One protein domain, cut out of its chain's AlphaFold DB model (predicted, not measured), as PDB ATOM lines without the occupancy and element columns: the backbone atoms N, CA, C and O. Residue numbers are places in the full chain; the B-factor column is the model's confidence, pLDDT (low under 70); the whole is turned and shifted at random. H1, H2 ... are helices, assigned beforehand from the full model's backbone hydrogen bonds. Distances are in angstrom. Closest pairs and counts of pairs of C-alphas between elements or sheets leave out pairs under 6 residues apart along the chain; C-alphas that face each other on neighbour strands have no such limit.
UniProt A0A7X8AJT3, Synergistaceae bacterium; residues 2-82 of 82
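Overview. This is residues 2 to 82 of the 82 residues of a protein of Synergistaceae bacterium (UniProt A0A7X8AJT3). A small body of helices and loops has a long arm, residues 2 to 15, which sticks out and makes much of the length. In the body H1 and H4 pack as a V, closest near their starts, and the short H2 and H3 follow beyond H1's end. The 81 printed residues hold four named helices, H1 to H4 in chain order, and no named strand: all helix, with 34 residues in named elements, under half. The whole is loose, with radius of gyration of the C-alphas 15.5 A and spans of 47 by 30 by 26 A.

Along the chain. After residues 2 to 26, find C-alpha 27 at (119.503, 82.280, 89.317); there H1 begins, residues 27 to 39, 18.2 A long. Next come H2, residues 41 to 44, and H3, residues 49 to 53. H4, residues 69 to 80, runs 16.6 A to C-alpha 80 at (100.732, 76.912, 88.236).

Arrangement. Look at Glu 27 and Gly 70, whose C-alphas, 4.3 A apart, are the closest where H1 and H4 touch, at a steep tilt of 39 degrees, the same way. H2 and H3 touch, closest at the C-alphas of Gln 41 and Met 51, 6.0 A. H1 and H3 are apart. In H1 and H4 every O i to N i+4 pair is within hydrogen-bond range; H3 has 0 of 1, but 2 of 2 O i to N i+3 pairs, and H2 is too short for an i+4 pair.

Size, cuts and confidence. The C-alphas of Asp 7 and Asp 26, the two farthest apart, are 48.2 A apart. The printed part has no cut; the link from H3 to H4 is long. Residue 82 has pLDDT under 70.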
ATOM      1  N   TYR A   2     107.400  64.116 123.506       76.62
ATOM      2  CA  TYR A   2     107.981  64.449 124.811       76.62
ATOM      3  C   TYR A   2     107.144  63.841 125.942       76.62
ATOM      4  O   TYR A   2     105.922  63.907 125.896       76.62
ATOM      5  N   LYS A   3     107.790  63.297 126.984       82.94
ATOM      6  CA  LYS A   3     107.107  62.634 128.119       82.94
ATOM      7  C   LYS A   3     106.135  63.548 128.886       82.94
ATOM      8  O   LYS A   3     105.281  63.054 129.611       82.94
ATOM      9  N   SER A   4     106.301  64.863 128.763       81.38
ATOM     10  CA  SER A   4     105.441  65.888 129.361       81.38
ATOM     11  C   SER A   4     104.166  66.173 128.558       81.38
ATOM     12  O   SER A   4     103.250  66.789 129.099       81.38
ATOM     13  N   VAL A   5     104.093  65.734 127.298       83.88
ATOM     14  CA  VAL A   5     102.919  65.890 126.431       83.88
ATOM     15  C   VAL A   5     102.033  64.656 126.611       83.88
ATOM     16  O   VAL A   5     102.463  63.539 126.327       83.88
ATOM     17  N   LYS A   6     100.829  64.870 127.151       83.06
ATOM     18  CA  LYS A   6      99.793  63.842 127.369       83.06
ATOM     19  C   LYS A   6      98.822  63.806 126.173       83.06
ATOM     20  O   LYS A   6      99.193  64.220 125.081       83.06
ATOM     21  N   ASP A   7      97.592  63.339 126.387       84.19
ATOM     22  CA  ASP A   7      96.586  63.118 125.333       84.19
ATOM     23  C   ASP A   7      95.886  64.399 124.834       84.19
ATOM     24  O   ASP A   7      95.219  64.390 123.803       84.19
ATOM     25  N   GLU A   8      96.041  65.514 125.551       87.81
ATOM     26  CA  GLU A   8      95.450  66.810 125.197       87.81
ATOM     27  C   GLU A   8      96.406  67.610 124.287       87.81
ATOM     28  O   GLU A   8      97.595  67.729 124.618       87.81
ATOM     29  N   PRO A   9      95.929  68.215 123.179       86.50
ATOM     30  CA  PRO A   9      96.745  69.095 122.349       86.50
ATOM     31  C   PRO A   9      97.329  70.261 123.155       86.50
ATOM     32  O   PRO A   9      96.609  71.052 123.767       86.50
ATOM     33  N   VAL A  10      98.653  70.407 123.120       87.62
ATOM     34  CA  VAL A  10      99.353  71.509 123.789       87.62
ATOM     35  C   VAL A  10      99.528  72.655 122.799       87.62
ATOM     36  O   VAL A  10     100.127  72.479 121.740       87.62
ATOM     37  N   LYS A  11      99.030  73.848 123.144       89.81
ATOM     38  CA  LYS A  11      99.299  75.056 122.354       89.81
ATOM     39  C   LYS A  11     100.777  75.416 122.461       89.81
ATOM     40  O   LYS A  11     101.295  75.591 123.562       89.81
ATOM     41  N   VAL A  12     101.425  75.555 121.314       87.81
ATOM     42  CA  VAL A  12     102.840  75.904 121.196       87.81
ATOM     43  C   VAL A  12     103.018  77.037 120.196       87.81
ATOM     44  O   VAL A  12     102.124  77.325 119.400       87.81
ATOM     45  N   VAL A  13     104.179  77.678 120.254       92.19
ATOM     46  CA  VAL A  13     104.665  78.551 119.185       92.19
ATOM     47  C   VAL A  13     105.522  77.719 118.237       92.19
ATOM     48  O   VAL A  13     106.246  76.827 118.683       92.19
ATOM     49  N   GLY A  14     105.424  77.996 116.945       86.31
ATOM     50  CA  GLY A  14     106.219  77.360 115.903       86.31
ATOM     51  C   GLY A  14     106.701  78.405 114.909       86.31
ATOM     52  O   GLY A  14     106.158  79.509 114.860       86.31
ATOM     53  N   ASP A  15     107.718  78.040 114.144       86.00
ATOM     54  CA  ASP A  15     108.221  78.819 113.017       86.00
ATOM     55  C   ASP A  15     108.383  77.891 111.807       86.00
ATOM     56  O   ASP A  15     108.343  76.665 111.950       86.00
ATOM     57  N   TYR A  16     108.542  78.466 110.620       83.12
ATOM     58  CA  TYR A  16     108.697  77.718 109.380       83.12
ATOM     59  C   TYR A  16     110.148  77.292 109.158       83.12
ATOM     60  O   TYR A  16     111.086  78.084 109.277       83.12
ATOM     61  N   THR A  17     110.334  76.044 108.735       87.12
ATOM     62  CA  THR A  17     111.623  75.586 108.216       87.12
ATOM     63  C   THR A  17     111.876  76.247 106.862       87.12
ATOM     64  O   THR A  17     111.079  76.109 105.937       87.12
ATOM     65  N   CYS A  18     112.996  76.956 106.726       90.12
ATOM     66  CA  CYS A  18     113.374  77.626 105.486       90.12
ATOM     67  C   CYS A  18     114.826  77.328 105.098       90.12
ATOM     68  O   CYS A  18     115.664  76.988 105.935       90.12
ATOM     69  N   ILE A  19     115.125  77.480 103.806       92.19
ATOM     70  CA  ILE A  19     116.494  77.465 103.289       92.19
ATOM     71  C   ILE A  19     116.877  78.892 102.929       92.19
ATOM     72  O   ILE A  19     116.237  79.529 102.094       92.19
ATOM     73  N   VAL A  20     117.949  79.375 103.549       94.12
ATOM     74  CA  VAL A  20     118.508  80.699 103.284       94.12
ATOM     75  C   VAL A  20     119.736  80.548 102.401       94.12
ATOM     76  O   VAL A  20     120.637  79.760 102.687       94.12
ATOM     77  N   VAL A  21     119.774  81.326 101.325       95.75
ATOM     78  CA  VAL A  21     120.898  81.392 100.391       95.75
ATOM     79  C   VAL A  21     121.442  82.813 100.326       95.75
ATOM     80  O   VAL A  21     120.777  83.767 100.734       95.75
ATOM     81  N   ARG A  22     122.657  82.971  99.796       97.44
ATOM     82  CA  ARG A  22     123.162  84.303  99.454       97.44
ATOM     83  C   ARG A  22     122.341  84.899  98.313       97.44
ATOM     84  O   ARG A  22     121.822  84.176  97.467       97.44
ATOM     85  N   ASN A  23     122.246  86.223  98.297       95.62
ATOM     86  CA  ASN A  23     121.489  86.957  97.284       95.62
ATOM     87  C   ASN A  23     122.179  87.016  95.913       95.62
ATOM     88  O   ASN A  23     121.536  87.400  94.945       95.62
ATOM     89  N   ASP A  24     123.468  86.692  95.852       97.31
ATOM     90  CA  ASP A  24     124.314  86.782  94.666       97.31
ATOM     91  C   ASP A  24     124.666  85.407  94.082       97.31
ATOM     92  O   ASP A  24     125.620  85.286  93.317       97.31
ATOM     93  N   LEU A  25     123.914  84.366  94.453       98.38
ATOM     94  CA  LEU A  25     123.992  83.088  93.756       98.38
ATOM     95  C   LEU A  25     123.343  83.201  92.377       98.38
ATOM     96  O   LEU A  25     122.373  83.929  92.182       98.38
ATOM     97  N   ASP A  26     123.843  82.415  91.430       98.56
ATOM     98  CA  ASP A  26     123.262  82.367  90.094       98.56
ATOM     99  C   ASP A  26     121.791  81.923  90.148       98.56
ATOM    100  O   ASP A  26     121.421  80.977  90.853       98.56
ATOM    101  N   GLU A  27     120.936  82.585  89.365       98.50
ATOM    102  CA  GLU A  27     119.503  82.280  89.317       98.50
ATOM    103  C   GLU A  27     119.235  80.824  88.935       98.50
ATOM    104  O   GLU A  27     118.411  80.167  89.575       98.50
ATOM    105  N   ASP A  28     119.973  80.307  87.950       98.62
ATOM    106  CA  ASP A  28     119.849  78.926  87.487       98.62
ATOM    107  C   ASP A  28     120.253  77.920  88.569       98.62
ATOM    108  O   ASP A  28     119.633  76.861  88.695       98.62
ATOM    109  N   LEU A  29     121.259  78.241  89.388       98.56
ATOM    110  CA  LEU A  29     121.658  77.387  90.503       98.56
ATOM    111  C   LEU A  29     120.527  77.281  91.527       98.56
ATOM    112  O   LEU A  29     120.158  76.178  91.932       98.56
ATOM    113  N   VAL A  30     119.950  78.417  91.923       98.69
ATOM    114  CA  VAL A  30     118.867  78.439  92.914       98.69
ATOM    115  C   VAL A  30     117.590  77.802  92.361       98.69
ATOM    116  O   VAL A  30     116.940  77.034  93.067       98.69
ATOM    117  N   TYR A  31     117.262  78.044  91.092       98.69
ATOM    118  CA  TYR A  31     116.148  77.382  90.413       98.69
ATOM    119  C   TYR A  31     116.306  75.853  90.447       98.69
ATOM    120  O   TYR A  31     115.392  75.130  90.848       98.69
ATOM    121  N   ASN A  32     117.489  75.354  90.073       98.69
ATOM    122  CA  ASN A  32     117.769  73.921  90.058       98.69
ATOM    123  C   ASN A  32     117.785  73.310  91.464       98.69
ATOM    124  O   ASN A  32     117.371  72.162  91.620       98.69
ATOM    125  N   LEU A  33     118.197  74.063  92.491       98.12
ATOM    126  CA  LEU A  33     118.093  73.634  93.885       98.12
ATOM    127  C   LEU A  33     116.628  73.417  94.292       98.12
ATOM    128  O   LEU A  33     116.289  72.338  94.778       98.12
ATOM    129  N   CYS A  34     115.753  74.399  94.051       97.88
ATOM    130  CA  CYS A  34     114.323  74.279  94.349       97.88
ATOM    131  C   CYS A  34     113.691  73.091  93.614       97.88
ATOM    132  O   CYS A  34     112.975  72.290  94.219       97.88
ATOM    133  N   LYS A  35     114.040  72.919  92.333       98.00
ATOM    134  CA  LYS A  35     113.618  71.774  91.526       98.00
ATOM    135  C   LYS A  35     114.052  70.442  92.115       98.00
ATOM    136  O   LYS A  35     113.221  69.558  92.297       98.00
ATOM    137  N   ALA A  36     115.334  70.307  92.438       97.62
ATOM    138  CA  ALA A  36     115.869  69.082  93.008       97.62
ATOM    139  C   ALA A  36     115.193  68.742  94.341       97.62
ATOM    140  O   ALA A  36     114.892  67.577  94.581       97.62
ATOM    141  N   MET A  37     114.908  69.739  95.185       96.12
ATOM    142  CA  MET A  37     114.205  69.520  96.449       96.12
ATOM    143  C   MET A  37     112.781  69.004  96.248       96.12
ATOM    144  O   MET A  37     112.403  68.018  96.874       96.12
ATOM    145  N   HIS A  38     112.008  69.656  95.381       95.88
ATOM    146  CA  HIS A  38     110.612  69.304  95.138       95.88
ATOM    147  C   HIS A  38     110.481  67.941  94.445       95.88
ATOM    148  O   HIS A  38     109.744  67.076  94.902       95.88
ATOM    149  N   GLU A  39     111.263  67.693  93.392       96.12
ATOM    150  CA  GLU A  39     111.192  66.435  92.633       96.12
ATOM    151  C   GLU A  39     111.745  65.225  93.406       96.12
ATOM    152  O   GLU A  39     111.449  64.084  93.056       96.12
ATOM    153  N   ASN A  40     112.531  65.449  94.466       96.69
ATOM    154  CA  ASN A  40     113.107  64.386  95.301       96.69
ATOM    155  C   ASN A  40     112.596  64.420  96.747       96.69
ATOM    156  O   ASN A  40     113.219  63.841  97.645       96.69
ATOM    157  N   GLN A  41     111.457  65.069  96.974       95.44
ATOM    158  CA  GLN A  41     110.873  65.295  98.291       95.44
ATOM    159  C   GLN A  41     110.683  63.998  99.088       95.44
ATOM    160  O   GLN A  41     111.075  63.941 100.250       95.44
ATOM    161  N   ASP A  42     110.207  62.920  98.456       95.94
ATOM    162  CA  ASP A  42     110.048  61.606  99.101       95.94
ATOM    163  C   ASP A  42     111.367  61.014  99.605       95.94
ATOM    164  O   ASP A  42     111.407  60.319 100.623       95.94
ATOM    165  N   THR A  43     112.465  61.266  98.893       97.19
ATOM    166  CA  THR A  43     113.791  60.804  99.311       97.19
ATOM    167  C   THR A  43     114.301  61.641 100.476       97.19
ATOM    168  O   THR A  43     114.772  61.077 101.463       97.19
ATOM    169  N   LEU A  44     114.153  62.965 100.402       95.62
ATOM    170  CA  LEU A  44     114.541  63.882 101.477       95.62
ATOM    171  C   LEU A  44     113.714  63.644 102.753       95.62
ATOM    172  O   LEU A  44     114.262  63.661 103.856       95.62
ATOM    173  N   ALA A  45     112.436  63.292 102.602       96.44
ATOM    174  CA  ALA A  45     111.522  62.946 103.686       96.44
ATOM    175  C   ALA A  45     111.947  61.719 104.508       96.44
ATOM    176  O   ALA A  45     111.493  61.548 105.640       96.44
ATOM    177  N   LYS A  46     112.823  60.860 103.970       96.88
ATOM    178  CA  LYS A  46     113.401  59.737 104.727       96.88
ATOM    179  C   LYS A  46     114.398  60.207 105.785       96.88
ATOM    180  O   LYS A  46     114.596  59.503 106.768       96.88
ATOM    181  N   ALA A  47     115.029  61.362 105.572       95.50
ATOM    182  CA  ALA A  47     115.967  61.967 106.510       95.50
ATOM    183  C   ALA A  47     115.285  63.016 107.400       95.50
ATOM    184  O   ALA A  47     115.492  63.020 108.611       95.50
ATOM    185  N   VAL A  48     114.456  63.883 106.808       92.00
ATOM    186  CA  VAL A  48     113.740  64.962 107.502       92.00
ATOM    187  C   VAL A  48     112.274  64.912 107.090       92.00
ATOM    188  O   VAL A  48     111.929  65.327 105.989       92.00
ATOM    189  N   VAL A  49     111.413  64.381 107.961       92.81
ATOM    190  CA  VAL A  49     110.003  64.096 107.637       92.81
ATOM    191  C   VAL A  49     109.227  65.331 107.166       92.81
ATOM    192  O   VAL A  49     108.415  65.211 106.249       92.81
ATOM    193  N   ASP A  50     109.552  66.505 107.709       90.38
ATOM    194  CA  ASP A  50     108.930  67.801 107.397       90.38
ATOM    195  C   ASP A  50     109.091  68.199 105.926       90.38
ATOM    196  O   ASP A  50     108.318  68.995 105.406       90.38
ATOM    197  N   MET A  51     110.035  67.591 105.198       93.50
ATOM    198  CA  MET A  51     110.144  67.789 103.753       93.50
ATOM    199  C   MET A  51     108.849  67.418 103.027       93.50
ATOM    200  O   MET A  51     108.590  67.985 101.977       93.50
ATOM    201  N   LYS A  52     108.000  66.534 103.576       93.38
ATOM    202  CA  LYS A  52     106.668  66.213 103.022       93.38
ATOM    203  C   LYS A  52     105.698  67.395 102.999       93.38
ATOM    204  O   LYS A  52     104.716  67.339 102.272       93.38
ATOM    205  N   GLU A  53     105.969  68.438 103.769       92.00
ATOM    206  CA  GLU A  53     105.141  69.643 103.840       92.00
ATOM    207  C   GLU A  53     105.558  70.708 102.816       92.00
ATOM    208  O   GLU A  53     104.905  71.740 102.703       92.00
ATOM    209  N   LEU A  54     106.632  70.470 102.049       92.62
ATOM    210  CA  LEU A  54     107.061  71.374 100.986       92.62
ATOM    211  C   LEU A  54     106.005  71.421  99.873       92.62
ATOM    212  O   LEU A  54     105.863  70.472  99.105       92.62
ATOM    213  N   ASP A  55     105.289  72.540  99.791       93.31
ATOM    214  CA  ASP A  55     104.234  72.800  98.811       93.31
ATOM    215  C   ASP A  55     104.586  74.052  97.985       93.31
ATOM    216  O   ASP A  55     104.727  75.140  98.558       93.31
ATOM    217  N   PRO A  56     104.689  73.952  96.644       95.12
ATOM    218  CA  PRO A  56     104.911  75.102  95.772       95.12
ATOM    219  C   PRO A  56     103.957  76.280  95.993       95.12
ATOM    220  O   PRO A  56     104.365  77.425  95.811       95.12
ATOM    221  N   ALA A  57     102.709  76.027  96.402       94.19
ATOM    222  CA  ALA A  57     101.720  77.074  96.651       94.19
ATOM    223  C   ALA A  57     102.055  77.950  97.870       94.19
ATOM    224  O   ALA A  57     101.536  79.062  97.982       94.19
ATOM    225  N   THR A  58     102.908  77.466  98.778       92.31
ATOM    226  CA  THR A  58     103.282  78.162 100.021       92.31
ATOM    227  C   THR A  58     104.792  78.364 100.182       92.31
ATOM    228  O   THR A  58     105.224  79.036 101.116       92.31
ATOM    229  N   ALA A  59     105.606  77.849  99.255       94.00
ATOM    230  CA  ALA A  59     107.068  77.891  99.323       94.00
ATOM    231  C   ALA A  59     107.678  79.301  99.192       94.00
ATOM    232  O   ALA A  59     108.827  79.508  99.587       94.00
ATOM    233  N   ILE A  60     106.940  80.270  98.636       94.38
ATOM    234  CA  ILE A  60     107.360  81.676  98.599       94.38
ATOM    235  C   ILE A  60     106.775  82.388  99.832       94.38
ATOM    236  O   ILE A  60     105.557  82.571  99.889       94.38
ATOM    237  N   PRO A  61     107.599  82.811 100.811       91.19
ATOM    238  CA  PRO A  61     107.124  83.581 101.954       91.19
ATOM    239  C   PRO A  61     106.584  84.952 101.533       91.19
ATOM    240  O   PRO A  61     106.997  85.525 100.525       91.19
ATOM    241  N   GLY A  62     105.673  85.490 102.346       88.88
ATOM    242  CA  GLY A  62     105.156  86.847 102.183       88.88
ATOM    243  C   GLY A  62     106.140  87.937 102.626       88.88
ATOM    244  O   GLY A  62     107.192  87.675 103.218       88.88
ATOM    245  N   ASP A  63     105.757  89.189 102.377       87.44
ATOM    246  CA  ASP A  63     106.526  90.358 102.802       87.44
ATOM    247  C   ASP A  63     106.724  90.402 104.331       87.44
ATOM    248  O   ASP A  63     105.816  90.036 105.085       87.44
ATOM    249  N   PRO A  64     107.885  90.884 104.821       90.06
ATOM    250  CA  PRO A  64     108.968  91.548 104.081       90.06
ATOM    251  C   PRO A  64     110.082  90.603 103.582       90.06
ATOM    252  O   PRO A  64     111.162  91.074 103.208       90.06
ATOM    253  N   ILE A  65     109.877  89.282 103.621       90.62
ATOM    254  CA  ILE A  65     110.925  88.308 103.293       90.62
ATOM    255  C   ILE A  65     111.075  88.212 101.774       90.62
ATOM    256  O   ILE A  65     110.197  87.735 101.063       90.62
ATOM    257  N   LYS A  66     112.232  88.641 101.267       92.44
ATOM    258  CA  LYS A  66     112.535  88.569  99.835       92.44
ATOM    259  C   LYS A  66     113.094  87.200  99.474       92.44
ATOM    260  O   LYS A  66     114.132  86.795  99.993       92.44
ATOM    261  N   SER A  67     112.436  86.532  98.535       96.25
ATOM    262  CA  SER A  67     112.926  85.284  97.948       96.25
ATOM    263  C   SER A  67     113.854  85.546  96.767       96.25
ATOM    264  O   SER A  67     113.681  86.511  96.023       96.25
ATOM    265  N   HIS A  68     114.833  84.664  96.578       98.00
ATOM    266  CA  HIS A  68     115.743  84.716  95.435       98.00
ATOM    267  C   HIS A  68     114.981  84.560  94.107       98.00
ATOM    268  O   HIS A  68     114.067  83.737  94.026       98.00
ATOM    269  N   ALA A  69     115.376  85.279  93.050       97.88
ATOM    270  CA  ALA A  69     114.660  85.288  91.765       97.88
ATOM    271  C   ALA A  69     114.498  83.879  91.159       97.88
ATOM    272  O   ALA A  69     113.399  83.500  90.758       97.88
ATOM    273  N   GLY A  70     115.559  83.064  91.199       98.38
ATOM    274  CA  GLY A  70     115.506  81.657  90.777       98.38
ATOM    275  C   GLY A  70     114.475  80.808  91.540       98.38
ATOM    276  O   GLY A  70     113.784  79.991  90.933       98.38
ATOM    277  N   ALA A  71     114.309  81.042  92.848       98.06
ATOM    278  CA  ALA A  71     113.305  80.351  93.660       98.06
ATOM    279  C   ALA A  71     111.889  80.834  93.325       98.06
ATOM    280  O   ALA A  71     111.002  80.013  93.104       98.06
ATOM    281  N   VAL A  72     111.687  82.156  93.221       97.44
ATOM    282  CA  VAL A  72     110.399  82.747  92.814       97.44
ATOM    283  C   VAL A  72     109.949  82.159  91.483       97.44
ATOM    284  O   VAL A  72     108.804  81.728  91.359       97.44
ATOM    285  N   LYS A  73     110.859  82.077  90.509       98.12
ATOM    286  CA  LYS A  73     110.575  81.493  89.200       98.12
ATOM    287  C   LYS A  73     110.115  80.038  89.316       98.12
ATOM    288  O   LYS A  73     109.021  79.723  88.853       98.12
ATOM    289  N   TYR A  74     110.899  79.170  89.965       98.31
ATOM    290  CA  TYR A  74     110.558  77.747  90.076       98.31
ATOM    291  C   TYR A  74     109.222  77.517  90.791       98.31
ATOM    292  O   TYR A  74     108.350  76.823  90.269       98.31
ATOM    293  N   TRP A  75     109.044  78.109  91.975       97.50
ATOM    294  CA  TRP A  75     107.850  77.874  92.786       97.50
ATOM    295  C   TRP A  75     106.583  78.436  92.133       97.50
ATOM    296  O   TRP A  75     105.548  77.777  92.173       97.50
ATOM    297  N   THR A  76     106.670  79.575  91.435       97.00
ATOM    298  CA  THR A  76     105.542  80.113  90.649       97.00
ATOM    299  C   THR A  76     105.134  79.163  89.519       97.00
ATOM    300  O   THR A  76     103.946  78.898  89.319       97.00
ATOM    301  N   GLU A  77     106.107  78.618  88.782       97.50
ATOM    302  CA  GLU A  77     105.845  77.660  87.702       97.50
ATOM    303  C   GLU A  77     105.253  76.348  88.233       97.50
ATOM    304  O   GLU A  77     104.304  75.820  87.652       97.50
ATOM    305  N   ALA A  78     105.800  75.825  89.330       96.31
ATOM    306  CA  ALA A  78     105.340  74.594  89.960       96.31
ATOM    307  C   ALA A  78     103.922  74.740  90.539       96.31
ATOM    308  O   ALA A  78     103.095  73.863  90.318       96.31
ATOM    309  N   ALA A  79     103.602  75.867  91.181       94.75
ATOM    310  CA  ALA A  79     102.259  76.142  91.699       94.75
ATOM    311  C   ALA A  79     101.201  76.310  90.589       94.75
ATOM    312  O   ALA A  79     100.015  76.066  90.809       94.75
ATOM    313  N   SER A  80     101.623  76.719  89.388       88.81
ATOM    314  CA  SER A  80     100.732  76.912  88.236       88.81
ATOM    315  C   SER A  80     100.392  75.608  87.504       88.81
ATOM    316  O   SER A  80      99.414  75.558  86.757       88.81
ATOM    317  N   LYS A  81     101.185  74.548  87.700       73.81
ATOM    318  CA  LYS A  81     100.965  73.219  87.114       73.81
ATOM    319  C   LYS A  81     100.061  72.405  88.044       73.81
ATOM    320  O   LYS A  81     100.550  71.623  88.850       73.81
ATOM    321  N   LYS A  82      98.748  72.635  87.951       51.34
ATOM    322  CA  LYS A  82      97.733  71.738  88.530       51.34
ATOM    323  C   LYS A  82      97.504  70.518  87.650       51.34
ATOM    324  O   LYS A  82      97.448  70.704  86.414       51.34
TER     325      LYS A  82